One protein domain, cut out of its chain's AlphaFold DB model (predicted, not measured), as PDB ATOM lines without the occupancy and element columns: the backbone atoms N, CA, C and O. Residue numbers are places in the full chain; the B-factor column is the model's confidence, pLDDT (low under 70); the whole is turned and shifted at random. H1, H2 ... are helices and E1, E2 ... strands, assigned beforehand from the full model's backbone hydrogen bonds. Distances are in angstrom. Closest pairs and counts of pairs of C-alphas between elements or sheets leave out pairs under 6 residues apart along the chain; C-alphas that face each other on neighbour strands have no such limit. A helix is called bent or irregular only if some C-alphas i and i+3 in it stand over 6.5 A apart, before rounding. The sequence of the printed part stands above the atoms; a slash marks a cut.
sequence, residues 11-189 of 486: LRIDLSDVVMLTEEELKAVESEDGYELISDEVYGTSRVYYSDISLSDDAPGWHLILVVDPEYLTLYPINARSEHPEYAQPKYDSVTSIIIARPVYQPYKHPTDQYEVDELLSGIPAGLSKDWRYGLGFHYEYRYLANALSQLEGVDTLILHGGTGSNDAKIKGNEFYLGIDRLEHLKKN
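AT A GLANCE: This is residues 11 to 189 of the 486 residues of the protein "DUF4263 domain-containing protein" of Pseudomonas brassicacearum subsp. neoaurantiaca (UniProt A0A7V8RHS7). The body is a strongly twisted wall of eight strands with H2 and H4 on the same face, and from it a loose arm of chain reaches far out, bearing H1, with residues 31 to 37 sticking out free. H2 crosses over the E1 to E4 part of the wall, while H4 stands on end near E6 and E8, with H3 close to it. The printed part has 179 residues, with named elements in the order E1 H1 E2 E3 E4 E5 H2 H3 E6 E7 E8 H4; the sheet is mixed, in the order E1 E2 E3 E4 E5 E6 E8 E7. The class is mixed, helices and strands, with under half of the residues in named elements; the whole is compact, with a radius of gyration of the C-alphas of 18.1 A and spans of 55 by 45 by 28 A.

IN THESE COORDINATES: Find C-alpha 11 at (164.573, 149.290, 208.133), where E1, residues 11 to 14, begins. H1 is residues 23 to 29, with C-alpha 23 at (142.406, 166.745, 200.288). E2, residues 46 to 51, runs 16.9 A, and E3, residues 63 to 68, runs 15.0 A. Next come E4, residues 72 to 75, E5, residues 97 to 101, and H2, residues 114 to 122, 12.3 A long. H3, residues 140 to 149, runs 15.3 A and is irregular, with C-alphas 141 and 144 7.5 A apart. Then read E6, residues 157 to 161, E7, residues 169 to 172, E8, residues 175 to 179, and H4, residues 180 to 189, which runs 14.2 A to C-alpha 189 at (153.374, 116.544, 200.503).

HOW THE PARTS SIT: Start at edge strand E1, antiparallel to E2, with N 12 and O 49 2.9 A apart. E2 to E5 form a meander, each strand the antiparallel neighbour of the one before; look at N 48 and O 66, 2.8 A, N 67 and O 74, 2.9 A, and N 73 and O 100, 2.8 A. E5, H2 H3 and E6 make a strand-helix-strand unit, two parallel neighbour strands with helices between, and its crossover is left-handed; N 99 and O 158 are 2.7 A apart. E6 and E8 are parallel, with N 159 and O 176 2.8 A apart, and E7 and E8 form a hairpin, with N 177 and O 170 2.8 A apart. H2 is on the sheet at a height of 9.9 A, only just over E3, on which 3 of its 9 C-alphas fall. H4, on the same face, stands up from the sheet at 67 degrees; the closest C-alphas of E6 and H4 are those of His 161 and Ile 180, 5.9 A. H3 and H4 are close but not clearly touching, with the closest C-alphas, Tyr 142 and Lys 187, 6.9 A apart. In H1, H2 and H4 every O i to N i+4 pair is within hydrogen-bond range; in H3, 3 of 6 are.

THE WHOLE: The C-alphas farthest apart, Glu 32 and Pro 85, are 58.2 A apart. The printed part has no cut. The links H1 to E2, E2 to E3, E4 to E5, E5 to H2 and H2 to H3 are long. Look for pLDDT under 70 at residues 16 to 43 and residue 105; the mean of the printed part is 82.2.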
ATOM      1  N   LEU A  11     165.309 149.134 209.391       87.25
ATOM      2  CA  LEU A  11     164.573 149.290 208.133       87.25
ATOM      3  C   LEU A  11     164.598 150.741 207.663       87.25
ATOM      4  O   LEU A  11     164.478 151.659 208.470       87.25
ATOM      5  N   ARG A  12     164.674 150.916 206.347       87.31
ATOM      6  CA  ARG A  12     164.448 152.189 205.665       87.31
ATOM      7  C   ARG A  12     163.341 151.992 204.641       87.31
ATOM      8  O   ARG A  12     163.422 151.086 203.813       87.31
ATOM      9  N   ILE A  13     162.324 152.838 204.701       88.19
ATOM     10  CA  ILE A  13     161.187 152.809 203.781       88.19
ATOM     11  C   ILE A  13     161.283 154.040 202.889       88.19
ATOM     12  O   ILE A  13     161.402 155.161 203.378       88.19
ATOM     13  N   ASP A  14     161.260 153.816 201.581       86.12
ATOM     14  CA  ASP A  14     161.262 154.861 200.570       86.12
ATOM     15  C   ASP A  14     159.902 154.892 199.862       86.12
ATOM     16  O   ASP A  14     159.456 153.885 199.301       86.12
ATOM     17  N   LEU A  15     159.252 156.055 199.933       79.38
ATOM     18  CA  LEU A  15     157.940 156.359 199.355       79.38
ATOM     19  C   LEU A  15     158.041 157.403 198.229       79.38
ATOM     20  O   LEU A  15     157.037 157.991 197.853       79.38
ATOM     21  N   SER A  16     159.240 157.675 197.704       62.78
ATOM     22  CA  SER A  16     159.481 158.747 196.723       62.78
ATOM     23  C   SER A  16     158.650 158.659 195.434       62.78
ATOM     24  O   SER A  16     158.372 159.694 194.834       62.78
ATOM     25  N   ASP A  17     158.207 157.461 195.047       60.78
ATOM     26  CA  ASP A  17     157.367 157.228 193.863       60.78
ATOM     27  C   ASP A  17     155.858 157.204 194.180       60.78
ATOM     28  O   ASP A  17     155.053 156.882 193.306       60.78
ATOM     29  N   VAL A  18     155.465 157.488 195.427       58.88
ATOM     30  CA  VAL A  18     154.076 157.440 195.894       58.88
ATOM     31  C   VAL A  18     153.416 158.815 195.775       58.88
ATOM     32  O   VAL A  18     153.813 159.771 196.439       58.88
ATOM     33  N   VAL A  19     152.375 158.911 194.949       56.06
ATOM     34  CA  VAL A  19     151.540 160.108 194.819       56.06
ATOM     35  C   VAL A  19     150.384 160.002 195.810       56.06
ATOM     36  O   VAL A  19     149.498 159.164 195.660       56.06
ATOM     37  N   MET A  20     150.397 160.864 196.825       52.56
ATOM     38  CA  MET A  20     149.254 161.071 197.716       52.56
ATOM     39  C   MET A  20     148.387 162.179 197.114       52.56
ATOM     40  O   MET A  20     148.863 163.307 196.975       52.56
ATOM     41  N   LEU A  21     147.143 161.869 196.741       50.97
ATOM     42  CA  LEU A  21     146.179 162.889 196.318       50.97
ATOM     43  C   LEU A  21     145.939 163.872 197.472       50.97
ATOM     44  O   LEU A  21     145.823 163.477 198.634       50.97
ATOM     45  N   THR A  22     145.889 165.164 197.164       51.28
ATOM     46  CA  THR A  22     145.606 166.198 198.167       51.28
ATOM     47  C   THR A  22     144.137 166.146 198.616       51.28
ATOM     48  O   THR A  22     143.274 165.678 197.874       51.28
ATOM     49  N   GLU A  23     143.807 166.665 199.810       52.22
ATOM     50  CA  GLU A  23     142.406 166.745 200.288       52.22
ATOM     51  C   GLU A  23     141.472 167.481 199.303       52.22
ATOM     52  O   GLU A  23     140.260 167.265 199.312       52.22
ATOM     53  N   GLU A  24     142.014 168.369 198.464       51.56
ATOM     54  CA  GLU A  24     141.264 169.088 197.429       51.56
ATOM     55  C   GLU A  24     140.978 168.213 196.196       51.56
ATOM     56  O   GLU A  24     139.898 168.319 195.616       51.56
ATOM     57  N   GLU A  25     141.892 167.311 195.832       54.19
ATOM     58  CA  GLU A  25     141.725 166.364 194.720       54.19
ATOM     59  C   GLU A  25     140.809 165.194 195.100       54.19
ATOM     60  O   GLU A  25     139.955 164.807 194.303       54.19
ATOM     61  N   LEU A  26     140.895 164.700 196.343       52.84
ATOM     62  CA  LEU A  26     139.957 163.711 196.893       52.84
ATOM     63  C   LEU A  26     138.510 164.237 196.883       52.84
ATOM     64  O   LEU A  26     137.596 163.536 196.454       52.84
ATOM     65  N   LYS A  27     138.305 165.512 197.250       53.59
ATOM     66  CA  LYS A  27     136.985 166.168 197.197       53.59
ATOM     67  C   LYS A  27     136.442 166.359 195.782       53.59
ATOM     68  O   LYS A  27     135.225 166.400 195.609       53.59
ATOM     69  N   ALA A  28     137.310 166.510 194.780       52.69
ATOM     70  CA  ALA A  28     136.879 166.625 193.390       52.69
ATOM     71  C   ALA A  28     136.310 165.290 192.878       52.69
ATOM     72  O   ALA A  28     135.271 165.289 192.217       52.69
ATOM     73  N   VAL A  29     136.922 164.165 193.264       51.19
ATOM     74  CA  VAL A  29     136.461 162.810 192.913       51.19
ATOM     75  C   VAL A  29     135.195 162.412 193.689       51.19
ATOM     76  O   VAL A  29     134.277 161.851 193.099       51.19
ATOM     77  N   GLU A  30     135.066 162.791 194.970       51.12
ATOM     78  CA  GLU A  30     133.843 162.570 195.777       51.12
ATOM     79  C   GLU A  30     132.580 163.263 195.220       51.12
ATOM     80  O   GLU A  30     131.460 162.936 195.618       51.12
ATOM     81  N   SER A  31     132.740 164.250 194.330       49.75
ATOM     82  CA  SER A  31     131.630 165.062 193.819       49.75
ATOM     83  C   SER A  31     130.976 164.539 192.537       49.75
ATOM     84  O   SER A  31     129.873 164.991 192.215       49.75
ATOM     85  N   GLU A  32     131.599 163.586 191.830       50.84
ATOM     86  CA  GLU A  32     131.077 163.079 190.552       50.84
ATOM     87  C   GLU A  32     130.401 161.700 190.616       50.84
ATOM     88  O   GLU A  32     129.554 161.455 189.762       50.84
ATOM     89  N   ASP A  33     130.611 160.859 191.640       40.78
ATOM     90  CA  ASP A  33     129.909 159.568 191.758       40.78
ATOM     91  C   ASP A  33     129.580 159.179 193.213       40.78
ATOM     92  O   ASP A  33     130.373 159.319 194.141       40.78
ATOM     93  N   GLY A  34     128.345 158.720 193.434       43.09
ATOM     94  CA  GLY A  34     127.797 158.458 194.764       43.09
ATOM     95  C   GLY A  34     128.374 157.219 195.453       43.09
ATOM     96  O   GLY A  34     128.334 156.133 194.896       43.09
ATOM     97  N   TYR A  35     128.789 157.389 196.716       42.84
ATOM     98  CA  TYR A  35     128.997 156.353 197.744       42.84
ATOM     99  C   TYR A  35     129.540 154.993 197.251       42.84
ATOM    100  O   TYR A  35     128.992 153.941 197.587       42.84
ATOM    101  N   GLU A  36     130.672 154.999 196.553       37.22
ATOM    102  CA  GLU A  36     131.661 153.936 196.731       37.22
ATOM    103  C   GLU A  36     132.696 154.436 197.744       37.22
ATOM    104  O   GLU A  36     133.126 155.586 197.699       37.22
ATOM    105  N   LEU A  37     133.032 153.602 198.733       35.06
ATOM    106  CA  LEU A  37     134.127 153.868 199.663       35.06
ATOM    107  C   LEU A  37     135.417 153.962 198.841       35.06
ATOM    108  O   LEU A  37     136.000 152.932 198.510       35.06
ATOM    109  N   ILE A  38     135.835 155.181 198.511       38.25
ATOM    110  CA  ILE A  38     137.156 155.475 197.963       38.25
ATOM    111  C   ILE A  38     138.148 155.066 199.055       38.25
ATOM    112  O   ILE A  38     138.348 155.782 200.034       38.25
ATOM    113  N   SER A  39     138.705 153.857 198.963       42.16
ATOM    114  CA  SER A  39     139.931 153.551 199.692       42.16
ATOM    115  C   SER A  39     140.990 154.487 199.138       42.16
ATOM    116  O   SER A  39     141.140 154.494 197.922       42.16
ATOM    117  N   ASP A  40     141.673 155.250 199.991       44.81
ATOM    118  CA  ASP A  40     142.804 156.114 199.634       44.81
ATOM    119  C   ASP A  40     143.660 155.464 198.527       44.81
ATOM    120  O   ASP A  40     144.459 154.561 198.798       44.81
ATOM    121  N   GLU A  41     143.436 155.839 197.262       49.19
ATOM    122  CA  GLU A  41     144.135 155.235 196.128       49.19
ATOM    123  C   GLU A  41     145.533 155.841 196.075       49.19
ATOM    124  O   GLU A  41     145.802 156.860 195.442       49.19
ATOM    125  N   VAL A  42     146.425 155.226 196.838       55.06
ATOM    126  CA  VAL A  42     147.847 155.526 196.848       55.06
ATOM    127  C   VAL A  42     148.455 154.917 195.581       55.06
ATOM    128  O   VAL A  42     148.578 153.699 195.467       55.06
ATOM    129  N   TYR A  43     148.812 155.761 194.613       59.25
ATOM    130  CA  TYR A  43     149.454 155.342 193.363       59.25
ATOM    131  C   TYR A  43     150.979 155.390 193.515       59.25
ATOM    132  O   TYR A  43     151.521 156.441 193.854       59.25
ATOM    133  N   GLY A  44     151.690 154.289 193.244       74.56
ATOM    134  CA  GLY A  44     153.161 154.273 193.240       74.56
ATOM    135  C   GLY A  44     153.790 152.941 193.646       74.56
ATOM    136  O   GLY A  44     153.115 151.921 193.733       74.56
ATOM    137  N   THR A  45     155.101 152.956 193.918       84.25
ATOM    138  CA  THR A  45     155.823 151.802 194.484       84.25
ATOM    139  C   THR A  45     156.551 152.191 195.767       84.25
ATOM    140  O   THR A  45     157.270 153.188 195.798       84.25
ATOM    141  N   SER A  46     156.398 151.394 196.828       88.50
ATOM    142  CA  SER A  46     157.198 151.538 198.053       88.50
ATOM    143  C   SER A  46     158.361 150.567 198.035       88.50
ATOM    144  O   SER A  46     158.186 149.388 197.724       88.50
ATOM    145  N   ARG A  47     159.545 151.032 198.433       91.81
ATOM    146  CA  ARG A  47     160.738 150.185 198.552       91.81
ATOM    147  C   ARG A  47     161.173 150.100 200.005       91.81
ATOM    148  O   ARG A  47     161.369 151.117 200.661       91.81
ATOM    149  N   VAL A  48     161.340 148.880 200.499       91.88
ATOM    150  CA  VAL A  48     161.773 148.600 201.867       91.88
ATOM    151  C   VAL A  48     163.176 148.013 201.823       91.88
ATOM    152  O   VAL A  48     163.417 146.935 201.264       91.88
ATOM    153  N   TYR A  49     164.100 148.740 202.434       90.94
ATOM    154  CA  TYR A  49     165.497 148.371 202.557       90.94
ATOM    155  C   TYR A  49     165.828 147.926 203.979       90.94
ATOM    156  O   TYR A  49     165.254 148.403 204.956       90.94
ATOM    157  N   TYR A  50     166.798 147.027 204.082       90.44
ATOM    158  CA  TYR A  50     167.227 146.378 205.310       90.44
ATOM    159  C   TYR A  50     168.729 146.522 205.531       90.44
ATOM    160  O   TYR A  50     169.513 146.446 204.581       90.44
ATOM    161  N   SER A  51     169.120 146.647 206.799       88.12
ATOM    162  CA  SER A  51     170.499 146.458 207.240       88.12
ATOM    163  C   SER A  51     170.549 145.813 208.630       88.12
ATOM    164  O   SER A  51     169.835 146.209 209.555       88.12
ATOM    165  N   ASP A  52     171.436 144.829 208.799       84.88
ATOM    166  CA  ASP A  52     171.730 144.199 210.099       84.88
ATOM    167  C   ASP A  52     172.749 145.007 210.935       84.88
ATOM    168  O   ASP A  52     173.063 144.651 212.076       84.88
ATOM    169  N   ILE A  53     173.261 146.103 210.361       83.19
ATOM    170  CA  ILE A  53     174.218 147.050 210.947       83.19
ATOM    171  C   ILE A  53     173.589 148.449 210.937       83.19
ATOM    172  O   ILE A  53     172.850 148.798 210.016       83.19
ATOM    173  N   SER A  54     173.876 149.267 211.951       82.88
ATOM    174  CA  SER A  54     173.407 150.655 211.989       82.88
ATOM    175  C   SER A  54     174.076 151.477 210.883       82.88
ATOM    176  O   SER A  54     175.305 151.526 210.801       82.88
ATOM    177  N   LEU A  55     173.265 152.101 210.032       82.56
ATOM    178  CA  LEU A  55     173.685 152.926 208.902       82.56
ATOM    179  C   LEU A  55     172.923 154.255 208.939       82.56
ATOM    180  O   LEU A  55     171.782 154.298 209.393       82.56
ATOM    181  N   SER A  56     173.539 155.334 208.455       79.25
ATOM    182  CA  SER A  56     172.806 156.568 208.147       79.25
ATOM    183  C   SER A  56     171.943 156.374 206.898       79.25
ATOM    184  O   SER A  56     172.262 155.531 206.055       79.25
ATOM    185  N   ASP A  57     170.895 157.178 206.735       74.31
ATOM    186  CA  ASP A  57     169.939 157.014 205.631       74.31
ATOM    187  C   ASP A  57     170.622 157.022 204.256       74.31
ATOM    188  O   ASP A  57     170.364 156.135 203.450       74.31
ATOM    189  N   ASP A  58     171.590 157.914 204.029       75.31
ATOM    190  CA  ASP A  58     172.317 158.032 202.753       75.31
ATOM    191  C   ASP A  58     173.550 157.116 202.626       75.31
ATOM    192  O   ASP A  58     174.299 157.203 201.650       75.31
ATOM    193  N   ALA A  59     173.817 156.247 203.610       80.62
ATOM    194  CA  ALA A  59     174.986 155.374 203.556       80.62
ATOM    195  C   ALA A  59     174.796 154.218 202.555       80.62
ATOM    196  O   ALA A  59     173.713 153.634 202.467       80.62
ATOM    197  N   PRO A  60     175.858 153.805 201.839       75.88
ATOM    198  CA  PRO A  60     175.838 152.546 201.107       75.88
ATOM    199  C   PRO A  60     175.743 151.368 202.094       75.88
ATOM    200  O   PRO A  60     176.376 151.391 203.149       75.88
ATOM    201  N   GLY A  61     174.978 150.328 201.748       81.81
ATOM    202  CA  GLY A  61     174.781 149.140 202.601       81.81
ATOM    203  C   GLY A  61     173.325 148.844 202.979       81.81
ATOM    204  O   GLY A  61     173.062 147.860 203.660       81.81
ATOM    205  N   TRP A  62     172.376 149.662 202.519       87.62
ATOM    206  CA  TRP A  62     170.951 149.336 202.537       87.62
ATOM    207  C   TRP A  62     170.625 148.321 201.436       87.62
ATOM    208  O   TRP A  62     170.890 148.562 200.259       87.62
ATOM    209  N   HIS A  63     170.036 147.187 201.809       91.69
ATOM    210  CA  HIS A  63     169.717 146.103 200.881       91.69
ATOM    211  C   HIS A  63     168.216 146.026 200.634       91.69
ATOM    212  O   HIS A  63     167.440 145.951 201.583       91.69
ATOM    213  N   LEU A  64     167.798 146.046 199.369       92.69
ATOM    214  CA  LEU A  64     166.386 145.936 199.009       92.69
ATOM    215  C   LEU A  64     165.882 144.538 199.369       92.69
ATOM    216  O   LEU A  64     166.415 143.549 198.870       92.69
ATOM    217  N   ILE A  65     164.864 144.461 200.224       93.00
ATOM    218  CA  ILE A  65     164.264 143.182 200.638       93.00
ATOM    219  C   ILE A  65     162.811 143.050 200.202       93.00
ATOM    220  O   ILE A  65     162.317 141.929 200.060       93.00
ATOM    221  N   LEU A  66     162.124 144.170 199.978       94.00
ATOM    222  CA  LEU A  66     160.711 144.177 199.643       94.00
ATOM    223  C   LEU A  66     160.350 145.396 198.781       94.00
ATOM    224  O   LEU A  66     160.763 146.516 199.072       94.00
ATOM    225  N   VAL A  67     159.558 145.168 197.735       93.62
ATOM    226  CA  VAL A  67     158.893 146.204 196.934       93.62
ATOM    227  C   VAL A  67     157.392 145.963 196.992       93.62
ATOM    228  O   VAL A  67     156.942 144.828 196.827       93.62
ATOM    229  N   VAL A  68     156.635 147.026 197.242       90.38
ATOM    230  CA  VAL A  68     155.177 146.996 197.369       90.38
ATOM    231  C   VAL A  68     154.571 147.842 196.259       90.38
ATOM    232  O   VAL A  68     154.851 149.039 196.173       90.38
ATOM    233  N   ASP A  69     153.758 147.204 195.429       87.94
ATOM    234  CA  ASP A  69     152.918 147.797 194.392       87.94
ATOM    235  C   ASP A  69     151.455 147.404 194.689       87.94
ATOM    236  O   ASP A  69     151.231 146.324 195.252       87.94
ATOM    237  N   PRO A  70     150.448 148.223 194.335       83.81
ATOM    238  CA  PRO A  70     149.042 147.881 194.561       83.81
ATOM    239  C   PRO A  70     148.638 146.494 194.033       83.81
ATOM    240  O   PRO A  70     147.793 145.821 194.635       83.81
ATOM    241  N   GLU A  71     149.260 146.041 192.939       84.69
ATOM    242  CA  GLU A  71     148.935 144.790 192.249       84.69
ATOM    243  C   GLU A  71     149.842 143.607 192.634       84.69
ATOM    244  O   GLU A  71     149.451 142.445 192.460       84.69
ATOM    245  N   TYR A  72     151.040 143.854 193.171       89.88
ATOM    246  CA  TYR A  72     151.980 142.790 193.525       89.88
ATOM    247  C   TYR A  72     152.958 143.166 194.644       89.88
ATOM    248  O   TYR A  72     153.346 144.312 194.844       89.88
ATOM    249  N   LEU A  73     153.410 142.141 195.361       92.62
ATOM    250  CA  LEU A  73     154.413 142.232 196.412       92.62
ATOM    251  C   LEU A  73     155.669 141.474 195.976       92.62
ATOM    252  O   LEU A  73     155.622 140.254 195.825       92.62
ATOM    253  N   THR A  74     156.797 142.158 195.810       95.19
ATOM    254  CA  THR A  74     158.057 141.524 195.390       95.19
ATOM    255  C   THR A  74     159.012 141.394 196.563       95.19
ATOM    256  O   THR A  74     159.509 142.386 197.091       95.19
ATOM    257  N   LEU A  75     159.306 140.158 196.949       95.69
ATOM    258  CA  LEU A  75     160.307 139.809 197.950       95.69
ATOM    259  C   LEU A  75     161.662 139.591 197.273       95.69
ATOM    260  O   LEU A  75     161.734 138.925 196.240       95.69
ATOM    261  N   TYR A  76     162.733 140.056 197.913       94.94
ATOM    262  CA  TYR A  76     164.119 139.787 197.526       94.94
ATOM    263  C   TYR A  76     164.788 138.944 198.622       94.94
ATOM    264  O   TYR A  76     165.216 139.472 199.653       94.94
ATOM    265  N   PRO A  77     164.818 137.606 198.471       93.94
ATOM    266  CA  PRO A  77     165.382 136.709 199.473       93.94
ATOM    267  C   PRO A  77     166.902 136.882 199.573       93.94
ATOM    268  O   PRO A  77     167.633 136.454 198.683       93.94
ATOM    269  N   ILE A  78     167.384 137.451 200.678       93.00
ATOM    270  CA  ILE A  78     168.817 137.618 200.968       93.00
ATOM    271  C   ILE A  78     169.218 136.936 202.279       93.00
ATOM    272  O   ILE A  78     168.385 136.694 203.162       93.00
ATOM    273  N   ASN A  79     170.514 136.677 202.442       90.19
ATOM    274  CA  ASN A  79     171.088 136.285 203.729       90.19
ATOM    275  C   ASN A  79     171.135 137.495 204.680       90.19
ATOM    276  O   ASN A  79     172.008 138.355 204.567       90.19
ATOM    277  N   ALA A  80     170.192 137.561 205.622       86.69
ATOM    278  CA  ALA A  80     169.966 138.752 206.445       86.69
ATOM    279  C   ALA A  80     170.975 138.964 207.590       86.69
ATOM    280  O   ALA A  80     171.102 140.071 208.084       86.69
ATOM    281  N   ARG A  81     171.703 137.944 208.054       87.06
ATOM    282  CA  ARG A  81     172.609 138.100 209.208       87.06
ATOM    283  C   ARG A  81     173.992 138.563 208.768       87.06
ATOM    284  O   ARG A  81     174.607 137.892 207.947       87.06
ATOM    285  N   SER A  82     174.497 139.636 209.372       84.06
ATOM    286  CA  SER A  82     175.851 140.165 209.126       84.06
ATOM    287  C   SER A  82     176.966 139.167 209.454       84.06
ATOM    288  O   SER A  82     178.035 139.212 208.856       84.06
ATOM    289  N   GLU A  83     176.705 138.224 210.362       84.38
ATOM    290  CA  GLU A  83     177.615 137.120 210.696       84.38
ATOM    291  C   GLU A  83     177.701 136.045 209.595       84.38
ATOM    292  O   GLU A  83     178.589 135.192 209.627       84.38
ATOM    293  N   HIS A  84     176.774 136.043 208.631       85.69
ATOM    294  CA  HIS A  84     176.778 135.081 207.536       85.69
ATOM    295  C   HIS A  84     177.877 135.439 206.516       85.69
ATOM    296  O   HIS A  84     177.949 136.595 206.101       85.69
ATOM    297  N   PRO A  85     178.692 134.475 206.035       87.25
ATOM    298  CA  PRO A  85     179.761 134.749 205.063       87.25
ATOM    299  C   PRO A  85     179.274 135.415 203.769       87.25
ATOM    300  O   PRO A  85     179.991 136.198 203.155       87.25
ATOM    301  N   GLU A  86     178.039 135.110 203.375       88.50
ATOM    302  CA  GLU A  86     177.372 135.641 202.182       88.50
ATOM    303  C   GLU A  86     176.306 136.688 202.545       88.50
ATOM    304  O   GLU A  86     175.234 136.716 201.941       88.50
ATOM    305  N   TYR A  87     176.544 137.495 203.586       89.12
ATOM    306  CA  TYR A  87     175.631 138.568 203.995       89.12
ATOM    307  C   TYR A  87     175.197 139.419 202.794       89.12
ATOM    308  O   TYR A  87     176.015 139.801 201.955       89.12
ATOM    309  N   ALA A  88     173.890 139.681 202.722       86.38
ATOM    310  CA  ALA A  88     173.223 140.438 201.666       86.38
ATOM    311  C   ALA A  88     173.301 139.869 200.238       86.38
ATOM    312  O   ALA A  88     172.758 140.475 199.314       86.38
ATOM    313  N   GLN A  89     173.909 138.697 200.045       90.75
ATOM    314  CA  GLN A  89     173.809 137.961 198.787       90.75
ATOM    315  C   GLN A  89     172.451 137.245 198.683       90.75
ATOM    316  O   GLN A  89     171.829 136.965 199.722       90.75
ATOM    317  N   PRO A  90     171.982 136.938 197.456       90.19
ATOM    318  CA  PRO A  90     170.773 136.153 197.235       90.19
ATOM    319  C   PRO A  90     170.799 134.826 197.998       90.19
ATOM    320  O   PRO A  90     171.815 134.141 198.065       90.19
ATOM    321  N   LYS A  91     169.656 134.454 198.573       89.00
ATOM    322  CA  LYS A  91     169.492 133.225 199.367       89.00
ATOM    323  C   LYS A  91     169.436 131.953 198.509       89.00
ATOM    324  O   LYS A  91     169.588 130.852 199.040       89.00
ATOM    325  N   TYR A  92     169.147 132.094 197.220       90.44
ATOM    326  CA  TYR A  92     168.990 130.997 196.266       90.44
ATOM    327  C   TYR A  92     169.903 131.218 195.062       90.44
ATOM    328  O   TYR A  92     170.202 132.361 194.728       90.44
ATOM    329  N   ASP A  93     170.291 130.130 194.394       84.81
ATOM    330  CA  ASP A  93     171.263 130.180 193.296       84.81
ATOM    331  C   ASP A  93     170.743 130.950 192.070       84.81
ATOM    332  O   ASP A  93     171.442 131.812 191.545       84.81
ATOM    333  N   SER A  94     169.527 130.636 191.602       86.62
ATOM    334  CA  SER A  94     168.941 131.265 190.407       86.62
ATOM    335  C   SER A  94     167.842 132.274 190.739       86.62
ATOM    336  O   SER A  94     167.809 133.351 190.159       86.62
ATOM    337  N   VAL A  95     166.949 131.945 191.680       90.94
ATOM    338  CA  VAL A  95     165.775 132.767 192.001       90.94
ATOM    339  C   VAL A  95     166.177 133.940 192.892       90.94
ATOM    340  O   VAL A  95     166.367 133.781 194.099       90.94
ATOM    341  N   THR A  96     166.257 135.133 192.312       91.81
ATOM    342  CA  THR A  96     166.608 136.373 193.014       91.81
ATOM    343  C   THR A  96     165.390 137.131 193.530       91.81
ATOM    344  O   THR A  96     165.527 137.938 194.449       91.81
ATOM    345  N   SER A  97     164.199 136.884 192.970       94.25
ATOM    346  CA  SER A  97     162.968 137.555 193.394       94.25
ATOM    347  C   SER A  97     161.761 136.613 193.466       94.25
ATOM    348  O   SER A  97     161.649 135.637 192.720       94.25
ATOM    349  N   ILE A  98     160.854 136.895 194.404       95.75
ATOM    350  CA  ILE A  98     159.571 136.202 194.549       95.75
ATOM    351  C   ILE A  98     158.463 137.251 194.527       95.75
ATOM    352  O   ILE A  98     158.314 138.013 195.478       95.75
ATOM    353  N   ILE A  99     157.680 137.269 193.457       95.25
ATOM    354  CA  ILE A  99     156.535 138.153 193.264       95.25
ATOM    355  C   ILE A  99     155.279 137.436 193.751       95.25
ATOM    356  O   ILE A  99     155.038 136.283 193.407       95.25
ATOM    357  N   ILE A 100     154.457 138.111 194.542       93.62
ATOM    358  CA  ILE A 100     153.171 137.618 195.027       93.62
ATOM    359  C   ILE A 100     152.100 138.534 194.451       93.62
ATOM    360  O   ILE A 100     152.060 139.718 194.771       93.62
ATOM    361  N   ALA A 101     151.245 137.993 193.587       89.75
ATOM    362  CA  ALA A 101     150.114 138.736 193.047       89.75
ATOM    363  C   ALA A 101     149.121 139.091 194.162       89.75
ATOM    364  O   ALA A 101     148.927 138.308 195.101       89.75
ATOM    365  N   ARG A 102     148.473 140.253 194.040       82.62
ATOM    366  CA  ARG A 102     147.558 140.756 195.063       82.62
ATOM    367  C   ARG A 102     146.406 139.793 195.395       82.62
ATOM    368  O   ARG A 102     145.929 139.044 194.534       82.62
ATOM    369  N   PRO A 103     145.890 139.840 196.634       74.12
ATOM    370  CA  PRO A 103     144.614 139.227 196.981       74.12
ATOM    371  C   PRO A 103     143.447 139.845 196.192       74.12
ATOM    372  O   PRO A 103     143.454 141.022 195.848       74.12
ATOM    373  N   VAL A 104     142.389 139.061 195.963       70.44
ATOM    374  CA  VAL A 104     141.209 139.485 195.178       70.44
ATOM    375  C   VAL A 104     140.430 140.634 195.838       70.44
ATOM    376  O   VAL A 104     139.759 141.393 195.147       70.44
ATOM    377  N   TYR A 105     140.506 140.768 197.165       64.88
ATOM    378  CA  TYR A 105     139.597 141.615 197.944       64.88
ATOM    379  C   TYR A 105     140.161 142.983 198.345       64.88
ATOM    380  O   TYR A 105     139.380 143.836 198.747       64.88
ATOM    381  N   GLN A 106     141.478 143.202 198.255       73.69
ATOM    382  CA  GLN A 106     142.098 144.491 198.583       73.69
ATOM    383  C   GLN A 106     143.483 144.630 197.924       73.69
ATOM    384  O   GLN A 106     144.206 143.626 197.859       73.69
ATOM    385  N   PRO A 107     143.864 145.830 197.445       80.81
ATOM    386  CA  PRO A 107     145.229 146.112 197.000       80.81
ATOM    387  C   PRO A 107     146.216 146.058 198.178       80.81
ATOM    388  O   PRO A 107     145.818 146.101 199.348       80.81
ATOM    389  N   TYR A 108     147.513 145.952 197.888       84.31
ATOM    390  CA  TYR A 108     148.528 146.034 198.940       84.31
ATOM    391  C   TYR A 108     148.659 147.464 199.467       84.31
ATOM    392  O   TYR A 108     148.848 148.407 198.704       84.31
ATOM    393  N   LYS A 109     148.590 147.618 200.793       83.88
ATOM    394  CA  LYS A 109     148.828 148.901 201.457       83.88
ATOM    395  C   LYS A 109     150.329 149.196 201.488       83.88
ATOM    396  O   LYS A 109     151.124 148.346 201.894       83.88
ATOM    397  N   HIS A 110     150.698 150.412 201.102       85.81
ATOM    398  CA  HIS A 110     152.064 150.917 201.192       85.81
ATOM    399  C   HIS A 110     152.459 151.114 202.667       85.81
ATOM    400  O   HIS A 110     151.796 151.887 203.360       85.81
ATOM    401  N   PRO A 111     153.499 150.424 203.174       87.44
ATOM    402  CA  PRO A 111     153.908 150.559 204.564       87.44
ATOM    403  C   PRO A 111     154.657 151.877 204.778       87.44
ATOM    404  O   PRO A 111     155.485 152.260 203.957       87.44
ATOM    405  N   THR A 112     154.399 152.539 205.899       84.19
ATOM    406  CA  THR A 112     155.048 153.790 206.330       84.19
ATOM    407  C   THR A 112     155.973 153.588 207.530       84.19
ATOM    408  O   THR A 112     156.894 154.377 207.743       84.19
ATOM    409  N   ASP A 113     155.782 152.499 208.278       86.00
ATOM    410  CA  ASP A 113     156.599 152.125 209.429       86.00
ATOM    411  C   ASP A 113     156.872 150.608 209.497       86.00
ATOM    412  O   ASP A 113     156.406 149.813 208.680       86.00
ATOM    413  N   GLN A 114     157.664 150.191 210.490       86.25
ATOM    414  CA  GLN A 114     158.009 148.782 210.695       86.25
ATOM    415  C   GLN A 114     156.796 147.905 211.052       86.25
ATOM    416  O   GLN A 114     156.779 146.726 210.696       86.25
ATOM    417  N   TYR A 115     155.814 148.436 211.783       87.31
ATOM    418  CA  TYR A 115     154.632 147.673 212.175       87.31
ATOM    419  C   TYR A 115     153.782 147.339 210.944       87.31
ATOM    420  O   TYR A 115     153.380 146.189 210.783       87.31
ATOM    421  N   GLU A 116     153.603 148.296 210.034       88.44
ATOM    422  CA  GLU A 116     152.895 148.088 208.768       88.44
ATOM    423  C   GLU A 116     153.636 147.108 207.841       88.44
ATOM    424  O   GLU A 116     152.997 146.318 207.145       88.44
ATOM    425  N   VAL A 117     154.979 147.075 207.867       87.81
ATOM    426  CA  VAL A 117     155.761 146.028 207.173       87.81
ATOM    427  C   VAL A 117     155.489 144.642 207.769       87.81
ATOM    428  O   VAL A 117     155.254 143.689 207.023       87.81
ATOM    429  N   ASP A 118     155.507 144.511 209.099       89.06
ATOM    430  CA  ASP A 118     155.219 143.243 209.785       89.06
ATOM    431  C   ASP A 118     153.759 142.788 209.516       89.06
ATOM    432  O   ASP A 118     153.513 141.599 209.283       89.06
ATOM    433  N   GLU A 119     152.796 143.718 209.468       88.56
ATOM    434  CA  GLU A 119     151.394 143.459 209.105       88.56
ATOM    435  C   GLU A 119     151.258 142.975 207.653       88.56
ATOM    436  O   GLU A 119     150.628 141.943 207.404       88.56
ATOM    437  N   LEU A 120     151.910 143.642 206.700       89.31
ATOM    438  CA  LEU A 120     151.915 143.255 205.288       89.31
ATOM    439  C   LEU A 120     152.492 141.845 205.087       89.31
ATOM    440  O   LEU A 120     151.891 140.995 204.422       89.31
ATOM    441  N   LEU A 121     153.631 141.556 205.723       90.75
ATOM    442  CA  LEU A 121     154.273 140.240 205.675       90.75
ATOM    443  C   LEU A 121     153.460 139.162 206.402       90.75
ATOM    444  O   LEU A 121     153.572 137.978 206.076       90.75
ATOM    445  N   SER A 122     152.592 139.533 207.347       88.62
ATOM    446  CA  SER A 122     151.683 138.585 207.994       88.62
ATOM    447  C   SER A 122     150.709 137.932 206.997       88.62
ATOM    448  O   SER A 122     150.340 136.765 207.186       88.62
ATOM    449  N   GLY A 123     150.371 138.636 205.910       86.12
ATOM    450  CA  GLY A 123     149.417 138.217 204.880       86.12
ATOM    451  C   GLY A 123     149.985 137.359 203.745       86.12
ATOM    452  O   GLY A 123     149.212 136.845 202.937       86.12
ATOM    453  N   ILE A 124     151.307 137.160 203.660       90.50
ATOM    454  CA  ILE A 124     151.906 136.379 202.562       90.50
ATOM    455  C   ILE A 124     151.589 134.875 202.678       90.50
ATOM    456  O   ILE A 124     151.347 134.372 203.789       90.50
ATOM    457  N   PRO A 125     151.641 134.119 201.558       90.38
ATOM    458  CA  PRO A 125     151.378 132.684 201.554       90.38
ATOM    459  C   PRO A 125     152.209 131.915 202.586       90.38
ATOM    460  O   PRO A 125     153.421 132.103 202.726       90.38
ATOM    461  N   ALA A 126     151.556 130.994 203.298       88.62
ATOM    462  CA  ALA A 126     152.235 130.123 204.248       88.62
ATOM    463  C   ALA A 126     153.331 129.310 203.539       88.62
ATOM    464  O   ALA A 126     153.110 128.792 202.445       88.62
ATOM    465  N   GLY A 127     154.483 129.135 204.185       87.56
ATOM    466  CA  GLY A 127     155.667 128.523 203.575       87.56
ATOM    467  C   GLY A 127     156.771 129.531 203.260       87.56
ATOM    468  O   GLY A 127     157.930 129.131 203.143       87.56
ATOM    469  N   LEU A 128     156.434 130.821 203.200       92.38
ATOM    470  CA  LEU A 128     157.385 131.925 203.168       92.38
ATOM    471  C   LEU A 128     157.625 132.480 204.580       92.38
ATOM    472  O   LEU A 128     156.710 132.587 205.394       92.38
ATOM    473  N   SER A 129     158.874 132.845 204.851       92.12
ATOM    474  CA  SER A 129     159.314 133.554 206.042       92.12
ATOM    475  C   SER A 129     158.695 134.942 206.073       92.12
ATOM    476  O   SER A 129     158.894 135.740 205.158       92.12
ATOM    477  N   LYS A 130     157.960 135.209 207.150       91.50
ATOM    478  CA  LYS A 130     157.303 136.493 207.421       91.50
ATOM    479  C   LYS A 130     158.187 137.440 208.228       91.50
ATOM    480  O   LYS A 130     157.892 138.620 208.332       91.50
ATOM    481  N   ASP A 131     159.262 136.917 208.819       89.75
ATOM    482  CA  ASP A 131     160.177 137.690 209.651       89.75
ATOM    483  C   ASP A 131     161.383 138.122 208.813       89.75
ATOM    484  O   ASP A 131     162.310 137.344 208.561       89.75
ATOM    485  N   TRP A 132     161.366 139.379 208.372       88.38
ATOM    486  CA  TRP A 132     162.442 139.983 207.583       88.38
ATOM    487  C   TRP A 132     163.791 139.968 208.319       88.38
ATOM    488  O   TRP A 132     164.838 139.900 207.678       88.38
ATOM    489  N   ARG A 133     163.788 139.913 209.659       87.44
ATOM    490  CA  ARG A 133     164.996 139.880 210.506       87.44
ATOM    491  C   ARG A 133     165.830 138.607 210.332       87.44
ATOM    492  O   ARG A 133     166.990 138.568 210.740       87.44
ATOM    493  N   TYR A 134     165.239 137.550 209.775       85.12
ATOM    494  CA  TYR A 134     165.914 136.286 209.457       85.12
ATOM    495  C   TYR A 134     165.980 136.022 207.945       85.12
ATOM    496  O   TYR A 134     166.362 134.928 207.527       85.12
ATOM    497  N   GLY A 135     165.635 137.023 207.132       88.94
ATOM    498  CA  GLY A 135     165.571 136.928 205.680       88.94
ATOM    499  C   GLY A 135     164.223 136.414 205.176       88.94
ATOM    500  O   GLY A 135     163.627 135.477 205.720       88.94
ATOM    501  N   LEU A 136     163.758 137.034 204.094       92.44
ATOM    502  CA  LEU A 136     162.528 136.669 203.393       92.44
ATOM    503  C   LEU A 136     162.756 135.466 202.454       92.44
ATOM    504  O   LEU A 136     163.877 134.974 202.290       92.44
ATOM    505  N   GLY A 137     161.674 134.942 201.875       92.62
ATOM    506  CA  GLY A 137     161.678 133.746 201.018       92.62
ATOM    507  C   GLY A 137     161.187 132.487 201.736       92.62
ATOM    508  O   GLY A 137     160.649 132.568 202.829       92.62
ATOM    509  N   PHE A 138     161.351 131.302 201.155       93.94
ATOM    510  CA  PHE A 138     160.895 130.035 201.740       93.94
ATOM    511  C   PHE A 138     161.502 129.724 203.117       93.94
ATOM    512  O   PHE A 138     162.697 129.943 203.366       93.94
ATOM    513  N   HIS A 139     160.684 129.131 203.993       92.31
ATOM    514  CA  HIS A 139     161.165 128.443 205.189       92.31
ATOM    515  C   HIS A 139     162.138 127.322 204.812       92.31
ATOM    516  O   HIS A 139     162.067 126.739 203.728       92.31
ATOM    517  N   TYR A 140     163.038 126.986 205.739       88.38
ATOM    518  CA  TYR A 140     164.089 125.999 205.500       88.38
ATOM    519  C   TYR A 140     163.542 124.644 205.023       88.38
ATOM    520  O   TYR A 140     164.117 124.034 204.127       88.38
ATOM    521  N   GLU A 141     162.418 124.181 205.568       89.50
ATOM    522  CA  GLU A 141     161.759 122.922 205.181       89.50
ATOM    523  C   GLU A 141     161.283 122.886 203.718       89.50
ATOM    524  O   GLU A 141     161.305 121.825 203.097       89.50
ATOM    525  N   TYR A 142     160.972 124.045 203.128       92.25
ATOM    526  CA  TYR A 142     160.519 124.172 201.739       92.25
ATOM    527  C   TYR A 142     161.606 124.679 200.783       92.25
ATOM    528  O   TYR A 142     161.323 124.918 199.612       92.25
ATOM    529  N   ARG A 143     162.865 124.799 201.236       89.06
ATOM    530  CA  ARG A 143     163.999 125.243 200.395       89.06
ATOM    531  C   ARG A 143     164.171 124.416 199.116       89.06
ATOM    532  O   ARG A 143     164.630 124.932 198.107       89.06
ATOM    533  N   TYR A 144     163.741 123.152 199.136       89.75
ATOM    534  CA  TYR A 144     163.767 122.265 197.972       89.75
ATOM    535  C   TYR A 144     162.934 122.782 196.791       89.75
ATOM    536  O   TYR A 144     163.220 122.407 195.661       89.75
ATOM    537  N   LEU A 145     161.939 123.645 197.033       90.69
ATOM    538  CA  LEU A 145     161.187 124.303 195.964       90.69
ATOM    539  C   LEU A 145     162.089 125.249 195.167       90.69
ATOM    540  O   LEU A 145     162.145 125.142 193.948       90.69
ATOM    541  N   ALA A 146     162.853 126.107 195.848       88.50
ATOM    542  CA  ALA A 146     163.807 127.000 195.192       88.50
ATOM    543  C   ALA A 146     164.940 126.222 194.501       88.50
ATOM    544  O   ALA A 146     165.280 126.522 193.363       88.50
ATOM    545  N   ASN A 147     165.454 125.159 195.132       87.88
ATOM    546  CA  ASN A 147     166.483 124.303 194.527       87.88
ATOM    547  C   ASN A 147     165.984 123.542 193.287       87.88
ATOM    548  O   ASN A 147     166.772 123.184 192.419       87.88
ATOM    549  N   ALA A 148     164.690 123.220 193.213       89.12
ATOM    550  CA  ALA A 148     164.120 122.614 192.014       89.12
ATOM    551  C   ALA A 148     164.029 123.639 190.875       89.12
ATOM    552  O   ALA A 148     164.295 123.299 189.726       89.12
ATOM    553  N   LEU A 149     163.699 124.895 191.195       88.50
ATOM    554  CA  LEU A 149     163.665 125.986 190.221       88.50
ATOM    555  C   LEU A 149     165.060 126.352 189.702       88.50
ATOM    556  O   LEU A 149     165.172 126.697 188.532       88.50
ATOM    557  N   SER A 150     166.121 126.195 190.503       85.81
ATOM    558  CA  SER A 150     167.496 126.459 190.051       85.81
ATOM    559  C   SER A 150     168.030 125.491 188.999       85.81
ATOM    560  O   SER A 150     169.054 125.763 188.380       85.81
ATOM    561  N   GLN A 151     167.321 124.391 188.739       86.94
ATOM    562  CA  GLN A 151     167.620 123.500 187.615       86.94
ATOM    563  C   GLN A 151     167.116 124.049 186.272       86.94
ATOM    564  O   GLN A 151     167.473 123.509 185.227       86.94
ATOM    565  N   LEU A 152     166.265 125.080 186.282       86.00
ATOM    566  CA  LEU A 152     165.744 125.712 185.076       86.00
ATOM    567  C   LEU A 152     166.700 126.821 184.626       86.00
ATOM    568  O   LEU A 152     166.921 127.797 185.344       86.00
ATOM    569  N   GLU A 153     167.254 126.691 183.420       83.88
ATOM    570  CA  GLU A 153     168.129 127.717 182.852       83.88
ATOM    571  C   GLU A 153     167.352 129.014 182.575       83.88
ATOM    572  O   GLU A 153     166.314 129.005 181.913       83.88
ATOM    573  N   GLY A 154     167.873 130.139 183.073       85.56
ATOM    574  CA  GLY A 154     167.339 131.478 182.805       85.56
ATOM    575  C   GLY A 154     166.161 131.916 183.680       85.56
ATOM    576  O   GLY A 154     165.640 133.001 183.445       85.56
ATOM    577  N   VAL A 155     165.745 131.120 184.673       91.38
ATOM    578  CA  VAL A 155     164.669 131.493 185.609       91.38
ATOM    579  C   VAL A 155     165.239 132.177 186.853       91.38
ATOM    580  O   VAL A 155     165.908 131.534 187.667       91.38
ATOM    581  N   ASP A 156     164.912 133.459 187.024       92.62
ATOM    582  CA  ASP A 156     165.336 134.291 188.162       92.62
ATOM    583  C   ASP A 156     164.176 134.779 189.050       92.62
ATOM    584  O   ASP A 156     164.390 135.216 190.185       92.62
ATOM    585  N   THR A 157     162.939 134.659 188.565       93.06
ATOM    586  CA  THR A 157     161.762 135.259 189.196       93.06
ATOM    587  C   THR A 157     160.670 134.217 189.398       93.06
ATOM    588  O   THR A 157     160.224 133.562 188.456       93.06
ATOM    589  N   LEU A 158     160.209 134.062 190.640       94.75
ATOM    590  CA  LEU A 158     159.079 133.201 190.990       94.75
ATOM    591  C   LEU A 158     157.821 134.046 191.195       94.75
ATOM    592  O   LEU A 158     157.800 134.899 192.071       94.75
ATOM    593  N   ILE A 159     156.752 133.755 190.462       94.31
ATOM    594  CA  ILE A 159     155.457 134.428 190.580       94.31
ATOM    595  C   ILE A 159     154.468 133.505 191.289       94.31
ATOM    596  O   ILE A 159     154.101 132.452 190.769       94.31
ATOM    597  N   LEU A 160     154.004 133.914 192.467       93.81
ATOM    598  CA  LEU A 160     152.928 133.275 193.212       93.81
ATOM    599  C   LEU A 160     151.601 133.950 192.875       93.81
ATOM    600  O   LEU A 160     151.433 135.145 193.110       93.81
ATOM    601  N   HIS A 161     150.648 133.186 192.344       91.62
ATOM    602  CA  HIS A 161     149.364 133.734 191.906       91.62
ATOM    603  C   HIS A 161     148.172 132.826 192.238       91.62
ATOM    604  O   HIS A 161     148.307 131.623 192.473       91.62
ATOM    605  N   GLY A 162     146.983 133.431 192.286       86.12
ATOM    606  CA  GLY A 162     145.714 132.762 192.576       86.12
ATOM    607  C   GLY A 162     144.743 132.758 191.389       86.12
ATOM    608  O   GLY A 162     145.143 132.826 190.225       86.12
ATOM    609  N   GLY A 163     143.444 132.679 191.695       84.12
ATOM    610  CA  GLY A 163     142.365 132.726 190.701       84.12
ATOM    611  C   GLY A 163     142.323 131.490 189.798       84.12
ATOM    612  O   GLY A 163     142.536 130.369 190.252       84.12
ATOM    613  N   THR A 164     142.073 131.685 188.501       79.00
ATOM    614  CA  THR A 164     142.025 130.598 187.500       79.00
ATOM    615  C   THR A 164     143.361 129.872 187.316       79.00
ATOM    616  O   THR A 164     143.385 128.756 186.802       79.00
ATOM    617  N   GLY A 165     144.463 130.485 187.757       81.69
ATOM    618  CA  GLY A 165     145.806 129.921 187.721       81.69
ATOM    619  C   GLY A 165     146.276 129.312 189.045       81.69
ATOM    620  O   GLY A 165     147.451 128.985 189.173       81.69
ATOM    621  N   SER A 166     145.403 129.130 190.044       86.25
ATOM    622  CA  SER A 166     145.800 128.678 191.389       86.25
ATOM    623  C   SER A 166     146.497 127.306 191.435       86.25
ATOM    624  O   SER A 166     147.186 127.008 192.410       86.25
ATOM    625  N   ASN A 167     146.389 126.491 190.379       88.62
ATOM    626  CA  ASN A 167     147.069 125.196 190.237       88.62
ATOM    627  C   ASN A 167     148.215 125.183 189.204       88.62
ATOM    628  O   ASN A 167     148.730 124.109 188.867       88.62
ATOM    629  N   ASP A 168     148.621 126.344 188.691       90.12
ATOM    630  CA  ASP A 168     149.614 126.442 187.625       90.12
ATOM    631  C   ASP A 168     151.041 126.090 188.079       90.12
ATOM    632  O   ASP A 168     151.427 126.240 189.240       90.12
ATOM    633  N   ALA A 169     151.817 125.596 187.115       91.12
ATOM    634  CA  ALA A 169     153.272 125.483 187.131       91.12
ATOM    635  C   ALA A 169     153.745 125.700 185.689       91.12
ATOM    636  O   ALA A 169     153.677 124.777 184.872       91.12
ATOM    637  N   LYS A 170     154.108 126.936 185.342       92.31
ATOM    638  CA  LYS A 170     154.396 127.347 183.957       92.31
ATOM    639  C   LYS A 170     155.622 128.251 183.909       92.31
ATOM    640  O   LYS A 170     155.875 128.993 184.847       92.31
ATOM    641  N   ILE A 171     156.350 128.209 182.798       91.75
ATOM    642  CA  ILE A 171     157.503 129.081 182.541       91.75
ATOM    643  C   ILE A 171     157.119 130.072 181.447       91.75
ATOM    644  O   ILE A 171     156.545 129.675 180.429       91.75
ATOM    645  N   LYS A 172     157.449 131.348 181.642       89.75
ATOM    646  CA  LYS A 172     157.287 132.401 180.638       89.75
ATOM    647  C   LYS A 172     158.499 133.331 180.700       89.75
ATOM    648  O   LYS A 172     158.606 134.157 181.594       89.75
ATOM    649  N   GLY A 173     159.417 133.195 179.742       89.06
ATOM    650  CA  GLY A 173     160.682 133.936 179.781       89.06
ATOM    651  C   GLY A 173     161.531 133.512 180.983       89.06
ATOM    652  O   GLY A 173     161.774 132.320 181.156       89.06
ATOM    653  N   ASN A 174     161.943 134.479 181.804       91.50
ATOM    654  CA  ASN A 174     162.685 134.277 183.056       91.50
ATOM    655  C   ASN A 174     161.784 134.048 184.286       91.50
ATOM    656  O   ASN A 174     162.282 133.860 185.397       91.50
ATOM    657  N   GLU A 175     160.463 134.050 184.101       93.62
ATOM    658  CA  GLU A 175     159.488 133.939 185.182       93.62
ATOM    659  C   GLU A 175     158.925 132.517 185.288       93.62
ATOM    660  O   GLU A 175     158.481 131.914 184.301       93.62
ATOM    661  N   PHE A 176     158.866 131.999 186.514       94.88
ATOM    662  CA  PHE A 176     158.146 130.776 186.849       94.88
ATOM    663  C   PHE A 176     156.847 131.105 187.584       94.88
ATOM    664  O   PHE A 176     156.867 131.630 188.691       94.88
ATOM    665  N   TYR A 177     155.713 130.741 186.999       93.69
ATOM    666  CA  TYR A 177     154.378 130.933 187.556       93.69
ATOM    667  C   TYR A 177     153.987 129.701 188.371       93.69
ATOM    668  O   TYR A 177     153.870 128.600 187.823       93.69
ATOM    669  N   LEU A 178     153.786 129.893 189.673       95.06
ATOM    670  CA  LEU A 178     153.352 128.873 190.618       95.06
ATOM    671  C   LEU A 178     152.035 129.286 191.280       95.06
ATOM    672  O   LEU A 178     151.956 130.274 192.010       95.06
ATOM    673  N   GLY A 179     151.008 128.472 191.079       94.00
ATOM    674  CA  GLY A 179     149.716 128.676 191.713       94.00
ATOM    675  C   GLY A 179     149.744 128.417 193.228       94.00
ATOM    676  O   GLY A 179     150.406 127.486 193.701       94.00
ATOM    677  N   ILE A 180     148.999 129.211 194.002       91.44
ATOM    678  CA  ILE A 180     148.941 129.102 195.473       91.44
ATOM    679  C   ILE A 180     148.395 127.739 195.946       91.44
ATOM    680  O   ILE A 180     148.935 127.169 196.897       91.44
ATOM    681  N   ASP A 181     147.390 127.165 195.274       91.38
ATOM    682  CA  ASP A 181     146.854 125.840 195.637       91.38
ATOM    683  C   ASP A 181     147.891 124.742 195.380       91.38
ATOM    684  O   ASP A 181     148.052 123.813 196.181       91.38
ATOM    685  N   ARG A 182     148.657 124.875 194.289       92.44
ATOM    686  CA  ARG A 182     149.758 123.958 193.983       92.44
ATOM    687  C   ARG A 182     150.883 124.072 195.006       92.44
ATOM    688  O   ARG A 182     151.383 123.038 195.452       92.44
ATOM    689  N   LEU A 183     151.257 125.286 195.412       92.50
ATOM    690  CA  LEU A 183     152.227 125.515 196.485       92.50
ATOM    691  C   LEU A 183     151.772 124.848 197.792       92.50
ATOM    692  O   LEU A 183     152.548 124.132 198.427       92.50
ATOM    693  N   GLU A 184     150.507 125.020 198.170       92.25
ATOM    694  CA  GLU A 184     149.941 124.410 199.376       92.25
ATOM    695  C   GLU A 184     149.935 122.874 199.300       92.25
ATOM    696  O   GLU A 184     150.252 122.190 200.279       92.25
ATOM    697  N   HIS A 185     149.637 122.309 198.128       89.88
ATOM    698  CA  HIS A 185     149.720 120.869 197.902       89.88
ATOM    699  C   HIS A 185     151.160 120.345 198.021       89.88
ATOM    700  O   HIS A 185     151.397 119.329 198.679       89.88
ATOM    701  N   LEU A 186     152.133 121.053 197.436       90.81
ATOM    702  CA  LEU A 186     153.553 120.704 197.523       90.81
ATOM    703  C   LEU A 186     154.047 120.717 198.972       90.81
ATOM    704  O   LEU A 186     154.672 119.749 199.403       90.81
ATOM    705  N   LYS A 187     153.705 121.750 199.748       92.69
ATOM    706  CA  LYS A 187     154.052 121.834 201.175       92.69
ATOM    707  C   LYS A 187     153.494 120.657 201.967       92.69
ATOM    708  O   LYS A 187     154.255 119.932 202.600       92.69
ATOM    709  N   LYS A 188     152.189 120.386 201.844       89.75
ATOM    710  CA  LYS A 188     151.544 119.242 202.515       89.75
ATOM    711  C   LYS A 188     152.215 117.916 202.167       89.75
ATOM    712  O   LYS A 188     152.323 117.041 203.026       89.75
ATOM    713  N   ASN A 189     152.659 117.746 200.923       86.44
ATOM    714  CA  ASN A 189     153.374 116.544 200.503       86.44
ATOM    715  C   ASN A 189     154.773 116.454 201.133       86.44
ATOM    716  O   ASN A 189     155.130 115.387 201.636       86.44
TER     717      ASN A 189